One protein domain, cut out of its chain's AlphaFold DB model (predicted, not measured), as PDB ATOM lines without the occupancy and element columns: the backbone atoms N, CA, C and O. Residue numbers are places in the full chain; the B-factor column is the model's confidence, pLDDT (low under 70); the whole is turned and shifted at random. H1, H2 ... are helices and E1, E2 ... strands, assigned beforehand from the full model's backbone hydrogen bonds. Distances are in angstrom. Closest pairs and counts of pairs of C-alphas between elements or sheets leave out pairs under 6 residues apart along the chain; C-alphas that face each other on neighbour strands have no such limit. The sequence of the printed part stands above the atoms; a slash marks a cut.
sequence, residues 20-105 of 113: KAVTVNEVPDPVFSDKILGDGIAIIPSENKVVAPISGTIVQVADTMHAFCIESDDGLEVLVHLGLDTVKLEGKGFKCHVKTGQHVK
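This is residues 20 to 105 of the 113 residues of a protein of Ruminococcaceae bacterium CPB6 (UniProt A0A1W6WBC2). Little regular structure: a small three-strand antiparallel meander, E3-E4-E5, each strand beside the one before, with the separate strand pair E1-E2 and short H1 off to one side, and most of the printed residues outside named elements. Residues 90 to 105, with no named element, fold back to E3. The 86 printed residues run E1 H1 E2 E3 E4 E5 H2, mixed class, 33 in named elements; compact, radius of gyration of the C-alphas 13.0 A, spans 32 by 31 by 22 A.

E1 is residues 20 to 23, from C-alpha 20 at (96.510, 93.731, 93.975); H1 30 to 33; E2 41 to 45, 12.5 A; E3 56 to 61, 13.7 A; E4 67 to 71, 13.8 A; E5 77 to 81, 13.1 A; H2 86 to 89, ending with C-alpha 89 at (81.880, 88.152, 76.265).

E1 and E2 are antiparallel, N 22 to O 42 2.9 A. Hairpins E3-E4 and E4-E5 have N 57 to O 71 at 2.8 A and N 78 to O 70 at 2.8 A. Residues 103 to 104 pair antiparallel with 56 to 57. E2 and E3 are apart. H1 and H2, too short for O i to N i+4 pairs, are not on the E3-E4-E5 sheet.

The C-alphas farthest apart, of Asp 74 and Lys 92, are 33.7 A apart. The printed part has no cut, no link is long, and no printed residue is under pLDDT 70.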
ATOM      1  N   LYS A  20      95.079  93.424  94.014       96.75
ATOM      2  CA  LYS A  20      96.510  93.731  93.975       96.75
ATOM      3  C   LYS A  20      96.794  94.711  92.840       96.75
ATOM      4  O   LYS A  20      96.586  94.371  91.678       96.75
ATOM      5  N   ALA A  21      97.314  95.890  93.173       96.25
ATOM      6  CA  ALA A  21      97.846  96.810  92.174       96.25
ATOM      7  C   ALA A  21      99.130  96.237  91.552       96.25
ATOM      8  O   ALA A  21     100.016  95.757  92.265       96.25
ATOM      9  N   VAL A  22      99.216  96.294  90.228       95.88
ATOM     10  CA  VAL A  22     100.392  95.934  89.429       95.88
ATOM     11  C   VAL A  22     100.692  97.060  88.449       95.88
ATOM     12  O   VAL A  22      99.823  97.881  88.129       95.88
ATOM     13  N   THR A  23     101.936  97.136  87.987       95.50
ATOM     14  CA  THR A  23     102.293  98.143  86.985       95.50
ATOM     15  C   THR A  23     101.583  97.840  85.667       95.50
ATOM     16  O   THR A  23     101.342  96.680  85.335       95.50
ATOM     17  N   VAL A  24     101.239  98.870  84.887       93.88
ATOM     18  CA  VAL A  24     100.588  98.657  83.581       93.88
ATOM     19  C   VAL A  24     101.476  97.840  82.628       93.88
ATOM     20  O   VAL A  24     100.976  97.086  81.803       93.88
ATOM     21  N   ASN A  25     102.798  97.900  82.813       94.31
ATOM     22  CA  ASN A  25     103.783  97.116  82.071       94.31
ATOM     23  C   ASN A  25     103.699  95.598  82.326       94.31
ATOM     24  O   ASN A  25     104.203  94.827  81.518       94.31
ATOM     25  N   GLU A  26     103.082  95.158  83.429       94.00
ATOM     26  CA  GLU A  26     102.876  93.733  83.736       94.00
ATOM     27  C   GLU A  26     101.629  93.148  83.051       94.00
ATOM     28  O   GLU A  26     101.398  91.939  83.114       94.00
ATOM     29  N   VAL A  27     100.805  93.983  82.409       94.75
ATOM     30  CA  VAL A  27      99.609  93.530  81.694       94.75
ATOM     31  C   VAL A  27     100.034  92.792  80.417       94.75
ATOM     32  O   VAL A  27     100.774  93.361  79.619       94.75
ATOM     33  N   PRO A  28      99.571  91.551  80.168       94.12
ATOM     34  CA  PRO A  28      99.956  90.774  78.987       94.12
ATOM     35  C   PRO A  28      99.185  91.204  77.721       94.12
ATOM     36  O   PRO A  28      98.591  90.377  77.036       94.12
ATOM     37  N   ASP A  29      99.181  92.505  77.426       94.12
ATOM     38  CA  ASP A  29      98.573  93.111  76.239       94.12
ATOM     39  C   ASP A  29      99.339  94.403  75.867       94.12
ATOM     40  O   ASP A  29      99.335  95.350  76.664       94.12
ATOM     41  N   PRO A  30      99.970  94.470  74.675       93.88
ATOM     42  CA  PRO A  30     100.760  95.620  74.224       93.88
ATOM     43  C   PRO A  30     100.021  96.957  74.233       93.88
ATOM     44  O   PRO A  30     100.633  97.995  74.481       93.88
ATOM     45  N   VAL A  31      98.703  96.962  74.014       92.88
ATOM     46  CA  VAL A  31      97.905  98.198  74.037       92.88
ATOM     47  C   VAL A  31      98.004  98.882  75.402       92.88
ATOM     48  O   VAL A  31      98.070 100.113  75.478       92.88
ATOM     49  N   PHE A  32      98.079  98.087  76.472       93.69
ATOM     50  CA  PHE A  32      98.246  98.567  77.839       93.69
ATOM     51  C   PHE A  32      99.721  98.632  78.253       93.69
ATOM     52  O   PHE A  32     100.160  99.674  78.741       93.69
ATOM     53  N   SER A  33     100.505  97.567  78.043       95.25
ATOM     54  CA  SER A  33     101.893  97.492  78.527       95.25
ATOM     55  C   SER A  33     102.813  98.535  77.903       95.25
ATOM     56  O   SER A  33     103.726  99.018  78.576       95.25
ATOM     57  N   ASP A  34     102.536  98.922  76.655       95.88
ATOM     58  CA  ASP A  34     103.293  99.945  75.928       95.88
ATOM     59  C   ASP A  34     102.679 101.344  76.097       95.88
ATOM     60  O   ASP A  34     103.138 102.308  75.485       95.88
ATOM     61  N   LYS A  35     101.657 101.475  76.959       93.88
ATOM     62  CA  LYS A  35     100.990 102.738  77.309       93.88
ATOM     63  C   LYS A  35     100.402 103.477  76.102       93.88
ATOM     64  O   LYS A  35     100.342 104.706  76.096       93.88
ATOM     65  N   ILE A  36      99.940 102.742  75.084       93.12
ATOM     66  CA  ILE A  36      99.415 103.316  73.831       93.12
ATOM     67  C   ILE A  36      98.201 104.218  74.101       93.12
ATOM     68  O   ILE A  36      98.061 105.271  73.483       93.12
ATOM     69  N   LEU A  37      97.340 103.819  75.042       87.56
ATOM     70  CA  LEU A  37      96.135 104.565  75.429       87.56
ATOM     71  C   LEU A  37      96.377 105.609  76.533       87.56
ATOM     72  O   LEU A  37      95.470 106.372  76.854       87.56
ATOM     73  N   GLY A  38      97.572 105.639  77.125       91.44
ATOM     74  CA  GLY A  38      97.908 106.491  78.264       91.44
ATOM     75  C   GLY A  38      98.657 105.751  79.372       91.44
ATOM     76  O   GLY A  38      98.828 104.532  79.336       91.44
ATOM     77  N   ASP A  39      99.123 106.513  80.363       93.50
ATOM     78  CA  ASP A  39      99.776 105.961  81.554       93.50
ATOM     79  C   ASP A  39      98.747 105.522  82.606       93.50
ATOM     80  O   ASP A  39      97.634 106.046  82.662       93.50
ATOM     81  N   GLY A  40      99.123 104.580  83.470       93.38
ATOM     82  CA  GLY A  40      98.221 104.079  84.496       93.38
ATOM     83  C   GLY A  40      98.751 102.892  85.290       93.38
ATOM     84  O   GLY A  40      99.950 102.616  85.354       93.38
ATOM     85  N   ILE A  41      97.812 102.187  85.917       95.44
ATOM     86  CA  ILE A  41      98.041 100.969  86.695       95.44
ATOM     87  C   ILE A  41      96.998  99.923  86.315       95.44
ATOM     88  O   ILE A  41      95.920 100.264  85.829       95.44
ATOM     89  N   ALA A  42      97.288  98.659  86.604       95.69
ATOM     90  CA  ALA A  42      96.294  97.596  86.547       95.69
ATOM     91  C   ALA A  42      96.033  97.038  87.950       95.69
ATOM     92  O   ALA A  42      96.859  97.147  88.857       95.69
ATOM     93  N   ILE A  43      94.856  96.446  88.139       96.56
ATOM     94  CA  ILE A  43      94.467  95.794  89.390       96.56
ATOM     95  C   ILE A  43      94.099  94.355  89.058       96.56
ATOM     96  O   ILE A  43      93.213  94.124  88.238       96.56
ATOM     97  N   ILE A  44      94.758  93.395  89.709       95.88
ATOM     98  CA  ILE A  44      94.322  91.998  89.725       95.88
ATOM     99  C   ILE A  44      93.211  91.901  90.776       95.88
ATOM    100  O   ILE A  44      93.508  92.029  91.971       95.88
ATOM    101  N   PRO A  45      91.947  91.729  90.365       94.38
ATOM    102  CA  PRO A  45      90.815  91.898  91.259       94.38
ATOM    103  C   PRO A  45      90.662  90.737  92.244       94.38
ATOM    104  O   PRO A  45      90.908  89.582  91.905       94.38
ATOM    105  N   SER A  46      90.200  91.045  93.456       95.06
ATOM    106  CA  SER A  46      89.814  90.061  94.479       95.06
ATOM    107  C   SER A  46      88.302  89.998  94.722       95.06
ATOM    108  O   SER A  46      87.830  89.139  95.461       95.06
ATOM    109  N   GLU A  47      87.538  90.911  94.126       92.12
ATOM    110  CA  GLU A  47      86.077  90.980  94.202       92.12
ATOM    111  C   GLU A  47      85.478  91.270  92.822       92.12
ATOM    112  O   GLU A  47      86.185  91.730  91.935       92.12
ATOM    113  N   ASN A  48      84.170  91.073  92.641       90.38
ATOM    114  CA  ASN A  48      83.479  91.298  91.361       90.38
ATOM    115  C   ASN A  48      82.717  92.635  91.317       90.38
ATOM    116  O   ASN A  48      81.661  92.734  90.691       90.38
ATOM    117  N   LYS A  49      83.208  93.651  92.031       91.75
ATOM    118  CA  LYS A  49      82.569  94.966  92.125       91.75
ATOM    119  C   LYS A  49      83.510  96.045  91.614       91.75
ATOM    120  O   LYS A  49      84.637  96.148  92.072       91.75
ATOM    121  N   VAL A  50      82.995  96.866  90.706       93.69
ATOM    122  CA  VAL A  50      83.701  98.008  90.126       93.69
ATOM    123  C   VAL A  50      83.013  99.292  90.567       93.69
ATOM    124  O   VAL A  50      81.781  99.373  90.586       93.69
ATOM    125  N   VAL A  51      83.806 100.290  90.936       94.50
ATOM    126  CA  VAL A  51      83.355 101.628  91.316       94.50
ATOM    127  C   VAL A  51      84.017 102.689  90.440       94.50
ATOM    128  O   VAL A  51      85.032 102.443  89.791       94.50
ATOM    129  N   ALA A  52      83.435 103.887  90.417       94.69
ATOM    130  CA  ALA A  52      84.032 105.025  89.730       94.69
ATOM    131  C   ALA A  52      85.349 105.428  90.430       94.69
ATOM    132  O   ALA A  52      85.309 105.718  91.627       94.69
ATOM    133  N   PRO A  53      86.498 105.471  89.728       94.69
ATOM    134  CA  PRO A  53      87.781 105.850  90.330       94.69
ATOM    135  C   PRO A  53      87.926 107.362  90.573       94.69
ATOM    136  O   PRO A  53      88.813 107.786  91.314       94.69
ATOM    137  N   ILE A  54      87.067 108.177  89.957       95.38
ATOM    138  CA  ILE A  54      87.019 109.637  90.101       95.38
ATOM    139  C   ILE A  54      85.564 110.124  90.115       95.38
ATOM    140  O   ILE A  54      84.651 109.403  89.705       95.38
ATOM    141  N   SER A  55      85.344 111.351  90.598       95.38
ATOM    142  CA  SER A  55      84.074 112.058  90.379       95.38
ATOM    143  C   SER A  55      84.090 112.719  89.005       95.38
ATOM    144  O   SER A  55      85.131 113.234  88.600       95.38
ATOM    145  N   GLY A  56      82.951 112.730  88.320       95.50
ATOM    146  CA  GLY A  56      82.836 113.333  87.000       95.50
ATOM    147  C   GLY A  56      81.665 112.785  86.198       95.50
ATOM    148  O   GLY A  56      80.773 112.119  86.733       95.50
ATOM    149  N   THR A  57      81.680 113.039  84.896       97.69
ATOM    150  CA  THR A  57      80.643 112.595  83.963       97.69
ATOM    151  C   THR A  57      81.086 111.336  83.229       97.69
ATOM    152  O   THR A  57      82.196 111.268  82.709       97.69
ATOM    153  N   ILE A  58      80.210 110.329  83.155       97.69
ATOM    154  CA  ILE A  58      80.423 109.166  82.286       97.69
ATOM    155  C   ILE A  58      80.309 109.628  80.832       97.69
ATOM    156  O   ILE A  58      79.203 109.885  80.352       97.69
ATOM    157  N   VAL A  59      81.429 109.724  80.121       97.56
ATOM    158  CA  VAL A  59      81.447 110.182  78.719       97.56
ATOM    159  C   VAL A  59      81.231 109.038  77.736       97.56
ATOM    160  O   VAL A  59      80.682 109.243  76.656       97.56
ATOM    161  N   GLN A  60      81.583 107.811  78.131       96.50
ATOM    162  CA  GLN A  60      81.374 106.624  77.312       96.50
ATOM    163  C   GLN A  60      81.225 105.370  78.171       96.50
ATOM    164  O   GLN A  60      81.926 105.191  79.167       96.50
ATOM    165  N   VAL A  61      80.340 104.473  77.743       96.25
ATOM    166  CA  VAL A  61      80.253 103.087  78.213       96.25
ATOM    167  C   VAL A  61      80.310 102.205  76.973       96.25
ATOM    168  O   VAL A  61      79.584 102.463  76.016       96.25
ATOM    169  N   ALA A  62      81.191 101.206  76.953       94.94
ATOM    170  CA  ALA A  62      81.267 100.264  75.842       94.94
ATOM    171  C   ALA A  62      79.978  99.433  75.748       94.94
ATOM    172  O   ALA A  62      79.426  99.041  76.776       94.94
ATOM    173  N   ASP A  63      79.538  99.087  74.535       94.69
ATOM    174  CA  ASP A  63      78.292  98.331  74.316       94.69
ATOM    175  C   ASP A  63      78.280  96.979  75.046       94.69
ATOM    176  O   ASP A  63      77.255  96.538  75.565       94.69
ATOM    177  N   THR A  64      79.445  96.335  75.150       95.31
ATOM    178  CA  THR A  64      79.630  95.073  75.882       95.31
ATOM    179  C   THR A  64      79.977  95.276  77.363       95.31
ATOM    180  O   THR A  64      80.355  94.324  78.038       95.31
ATOM    181  N   MET A  65      79.851  96.502  77.884       94.31
ATOM    182  CA  MET A  65      79.955  96.891  79.303       94.31
ATOM    183  C   MET A  65      81.300  96.602  79.993       94.31
ATOM    184  O   MET A  65      81.433  96.804  81.198       94.31
ATOM    185  N   HIS A  66      82.308  96.167  79.239       94.19
ATOM    186  CA  HIS A  66      83.640  95.837  79.745       94.19
ATOM    187  C   HIS A  66      84.542  97.062  79.954       94.19
ATOM    188  O   HIS A  66      85.629  96.925  80.505       94.19
ATOM    189  N   ALA A  67      84.131  98.246  79.500       95.31
ATOM    190  CA  ALA A  67      84.909  99.465  79.650       95.31
ATOM    191  C   ALA A  67      84.009 100.696  79.778       95.31
ATOM    192  O   ALA A  67      82.908 100.742  79.220       95.31
ATOM    193  N   PHE A  68      84.493 101.700  80.499       96.31
ATOM    194  CA  PHE A  68      83.855 103.008  80.608       96.31
ATOM    195  C   PHE A  68      84.905 104.108  80.767       96.31
ATOM    196  O   PHE A  68      86.007 103.864  81.258       96.31
ATOM    197  N   CYS A  69      84.546 105.323  80.363       96.56
ATOM    198  CA  CYS A  69      85.373 106.512  80.515       96.56
ATOM    199  C   CYS A  69      84.646 107.548  81.378       96.56
ATOM    200  O   CYS A  69      83.443 107.776  81.204       96.56
ATOM    201  N   ILE A  70      85.379 108.153  82.313       96.94
ATOM    202  CA  ILE A  70      84.908 109.252  83.158       96.94
ATOM    203  C   ILE A  70      85.767 110.477  82.873       96.94
ATOM    204  O   ILE A  70      86.989 110.385  82.938       96.94
ATOM    205  N   GLU A  71      85.130 111.612  82.615       96.69
ATOM    206  CA  GLU A  71      85.786 112.919  82.554       96.69
ATOM    207  C   GLU A  71      85.463 113.688  83.840       96.69
ATOM    208  O   GLU A  71      84.288 113.856  84.187       96.69
ATOM    209  N   SER A  72      86.484 114.109  84.584       95.19
ATOM    210  CA  SER A  72      86.310 114.960  85.764       95.19
ATOM    211  C   SER A  72      85.966 116.401  85.380       95.19
ATOM    212  O   SER A  72      86.275 116.868  84.287       95.19
ATOM    213  N   ASP A  73      85.416 117.160  86.331       90.69
ATOM    214  CA  ASP A  73      85.072 118.580  86.133       90.69
ATOM    215  C   ASP A  73      86.283 119.477  85.802       90.69
ATOM    216  O   ASP A  73      86.122 120.605  85.333       90.69
ATOM    217  N   ASP A  74      87.504 119.002  86.062       89.94
ATOM    218  CA  ASP A  74      88.754 119.692  85.745       89.94
ATOM    219  C   ASP A  74      89.474 119.142  84.498       89.94
ATOM    220  O   ASP A  74      90.589 119.575  84.194       89.94
ATOM    221  N   GLY A  75      88.813 118.250  83.750       91.44
ATOM    222  CA  GLY A  75      89.230 117.778  82.428       91.44
ATOM    223  C   GLY A  75      90.197 116.592  82.432       91.44
ATOM    224  O   GLY A  75      90.863 116.352  81.427       91.44
ATOM    225  N   LEU A  76      90.329 115.864  83.548       93.00
ATOM    226  CA  LEU A  76      91.032 114.581  83.571       93.00
ATOM    227  C   LEU A  76      90.100 113.482  83.055       93.00
ATOM    228  O   LEU A  76      89.054 113.217  83.643       93.00
ATOM    229  N   GLU A  77      90.537 112.787  82.013       94.69
ATOM    230  CA  GLU A  77      89.863 111.601  81.492       94.69
ATOM    231  C   GLU A  77      90.481 110.330  82.082       94.69
ATOM    232  O   GLU A  77      91.702 110.151  82.089       94.69
ATOM    233  N   VAL A  78      89.634 109.431  82.583       95.69
ATOM    234  CA  VAL A  78      90.035 108.125  83.112       95.69
ATOM    235  C   VAL A  78      89.266 107.032  82.384       95.69
ATOM    236  O   VAL A  78      88.052 106.897  82.546       95.69
ATOM    237  N   LEU A  79      89.999 106.217  81.623       95.81
ATOM    238  CA  LEU A  79      89.503 104.988  81.012       95.81
ATOM    239  C   LEU A  79      89.683 103.815  81.982       95.81
ATOM    240  O   LEU A  79      90.791 103.535  82.436       95.81
ATOM    241  N   VAL A  80      88.602 103.089  82.252       96.19
ATOM    242  CA  VAL A  80      88.633 101.822  82.988       96.19
ATOM    243  C   VAL A  80      88.267 100.698  82.030       96.19
ATOM    244  O   VAL A  80      87.184 100.711  81.449       96.19
ATOM    245  N   HIS A  81      89.159  99.716  81.889       95.88
ATOM    246  CA  HIS A  81      88.949  98.506  81.096       95.88
ATOM    247  C   HIS A  81      88.980  97.274  82.010       95.88
ATOM    248  O   HIS A  81      89.899  97.102  82.811       95.88
ATOM    249  N   LEU A  82      87.963  96.419  81.913       95.06
ATOM    250  CA  LEU A  82      87.735  95.299  82.818       95.06
ATOM    251  C   LEU A  82      88.223  93.998  82.190       95.06
ATOM    252  O   LEU A  82      87.564  93.445  81.315       95.06
ATOM    253  N   GLY A  83      89.353  93.485  82.674       92.62
ATOM    254  CA  GLY A  83      89.966  92.254  82.168       92.62
ATOM    255  C   GLY A  83      90.599  92.427  80.784       92.62
ATOM    256  O   GLY A  83      90.728  93.540  80.289       92.62
ATOM    257  N   LEU A  84      91.003  91.317  80.170       93.31
ATOM    258  CA  LEU A  84      91.523  91.272  78.802       93.31
ATOM    259  C   LEU A  84      90.559  90.487  77.924       93.31
ATOM    260  O   LEU A  84      89.933  89.539  78.399       93.31
ATOM    261  N   ASP A  85      90.433  90.885  76.656       92.69
ATOM    262  CA  ASP A  85      89.561  90.229  75.672       92.69
ATOM    263  C   ASP A  85      88.070  90.132  76.067       92.69
ATOM    264  O   ASP A  85      87.277  89.454  75.411       92.69
ATOM    265  N   THR A  86      87.641  90.840  77.110       94.38
ATOM    266  CA  THR A  86      86.285  90.762  77.675       94.38
ATOM    267  C   THR A  86      85.212  91.338  76.763       94.38
ATOM    268  O   THR A  86      84.038  90.999  76.913       94.38
ATOM    269  N   VAL A  87      85.597  92.107  75.743       94.12
ATOM    270  CA  VAL A  87      84.719  92.469  74.625       94.12
ATOM    271  C   VAL A  87      84.068  91.234  73.980       94.12
ATOM    272  O   VAL A  87      82.890  91.283  73.627       94.12
ATOM    273  N   LYS A  88      84.784  90.098  73.916       94.81
ATOM    274  CA  LYS A  88      84.307  88.820  73.351       94.81
ATOM    275  C   LYS A  88      83.199  88.168  74.185       94.81
ATOM    276  O   LYS A  88      82.563  87.228  73.720       94.81
ATOM    277  N   LEU A  89      82.963  88.642  75.411       93.94
ATOM    278  CA  LEU A  89      81.880  88.152  76.265       93.94
ATOM    279  C   LEU A  89      80.516  88.729  75.873       93.94
ATOM    280  O   LEU A  89      79.505  88.267  76.399       93.94
ATOM    281  N   GLU A  90      80.463  89.717  74.970       94.25
ATOM    282  CA  GLU A  90      79.209  90.302  74.469       94.25
ATOM    283  C   GLU A  90      78.292  90.798  75.607       94.25
ATOM    284  O   GLU A  90      77.078  90.610  75.590       94.25
ATOM    285  N   GLY A  91      78.883  91.375  76.659       91.69
ATOM    286  CA  GLY A  91      78.157  91.850  77.844       91.69
ATOM    287  C   GLY A  91      77.792  90.771  78.869       91.69
ATOM    288  O   GLY A  91      77.320  91.101  79.959       91.69
ATOM    289  N   LYS A  92      78.041  89.485  78.591       93.50
ATOM    290  CA  LYS A  92      77.788  88.401  79.553       93.50
ATOM    291  C   LYS A  92      78.725  88.532  80.754       93.50
ATOM    292  O   LYS A  92      79.933  88.669  80.603       93.50
ATOM    293  N   GLY A  93      78.153  88.458  81.955       91.88
ATOM    294  CA  GLY A  93      78.890  88.601  83.216       91.88
ATOM    295  C   GLY A  93      79.015  90.042  83.718       91.88
ATOM    296  O   GLY A  93      79.459  90.240  84.847       91.88
ATOM    297  N   PHE A  94      78.561  91.034  82.944       93.62
ATOM    298  CA  PHE A  94      78.552  92.434  83.355       93.62
ATOM    299  C   PHE A  94      77.141  92.903  83.713       93.62
ATOM    300  O   PHE A  94      76.155  92.565  83.059       93.62
ATOM    301  N   LYS A  95      77.050  93.735  84.750       93.06
ATOM    302  CA  LYS A  95      75.840  94.481  85.093       93.06
ATOM    303  C   LYS A  95      76.211  95.946  85.258       93.06
ATOM    304  O   LYS A  95      76.836  96.323  86.245       93.06
ATOM    305  N   CYS A  96      75.831  96.767  84.285       90.56
ATOM    306  CA  CYS A  96      76.094  98.197  84.346       90.56
ATOM    307  C   CYS A  96      75.038  98.907  85.204       90.56
ATOM    308  O   CYS A  96      73.840  98.641  85.094       90.56
ATOM    309  N   HIS A  97      75.497  99.809  86.069       92.31
ATOM    310  CA  HIS A  97      74.661 100.607  86.974       92.31
ATOM    311  C   HIS A  97      74.653 102.099  86.615       92.31
ATOM    312  O   HIS A  97      74.058 102.904  87.331       92.31
ATOM    313  N   VAL A  98      75.330 102.465  85.527       92.75
ATOM    314  CA  VAL A  98      75.487 103.841  85.057       92.75
ATOM    315  C   VAL A  98      75.174 103.930  83.566       92.75
ATOM    316  O   VAL A  98      75.111 102.921  82.868       92.75
ATOM    317  N   LYS A  99      74.969 105.149  83.074       93.50
ATOM    318  CA  LYS A  99      74.757 105.438  81.651       93.50
ATOM    319  C   LYS A  99      75.601 106.628  81.217       93.50
ATOM    320  O   LYS A  99      75.935 107.477  82.040       93.50
ATOM    321  N   THR A 100      75.891 106.721  79.924       96.62
ATOM    322  CA  THR A 100      76.518 107.908  79.334       96.62
ATOM    323  C   THR A 100      75.743 109.180  79.693       96.62
ATOM    324  O   THR A 100      74.509 109.183  79.728       96.62
ATOM    325  N   GLY A 101      76.471 110.251  80.004       96.94
ATOM    326  CA  GLY A 101      75.948 111.531  80.481       96.94
ATOM    327  C   GLY A 101      75.564 111.552  81.965       96.94
ATOM    328  O   GLY A 101      75.168 112.597  82.477       96.94
ATOM    329  N   GLN A 102      75.655 110.428  82.683       96.56
ATOM    330  CA  GLN A 102      75.415 110.406  84.123       96.56
ATOM    331  C   GLN A 102      76.619 110.978  84.871       96.56
ATOM    332  O   GLN A 102      77.746 110.531  84.677       96.56
ATOM    333  N   HIS A 103      76.362 111.908  85.787       96.19
ATOM    334  CA  HIS A 103      77.371 112.369  86.729       96.19
ATOM    335  C   HIS A 103      77.483 111.393  87.910       96.19
ATOM    336  O   HIS A 103      76.476 111.025  88.526       96.19
ATOM    337  N   VAL A 104      78.702 110.977  88.243       95.00
ATOM    338  CA  VAL A 104      79.023 110.064  89.346       95.00
ATOM    339  C   VAL A 104      79.948 110.741  90.349       95.00
ATOM    340  O   VAL A 104      80.697 111.658  90.021       95.00
ATOM    341  N   LYS A 105      79.881 110.300  91.605       91.50
ATOM    342  CA  LYS A 105      80.702 110.837  92.690       91.50
ATOM    343  C   LYS A 105      81.535 109.723  93.304       91.50
ATOM    344  O   LYS A 105      80.984 108.701  93.710       91.50
TER     345      LYS A 105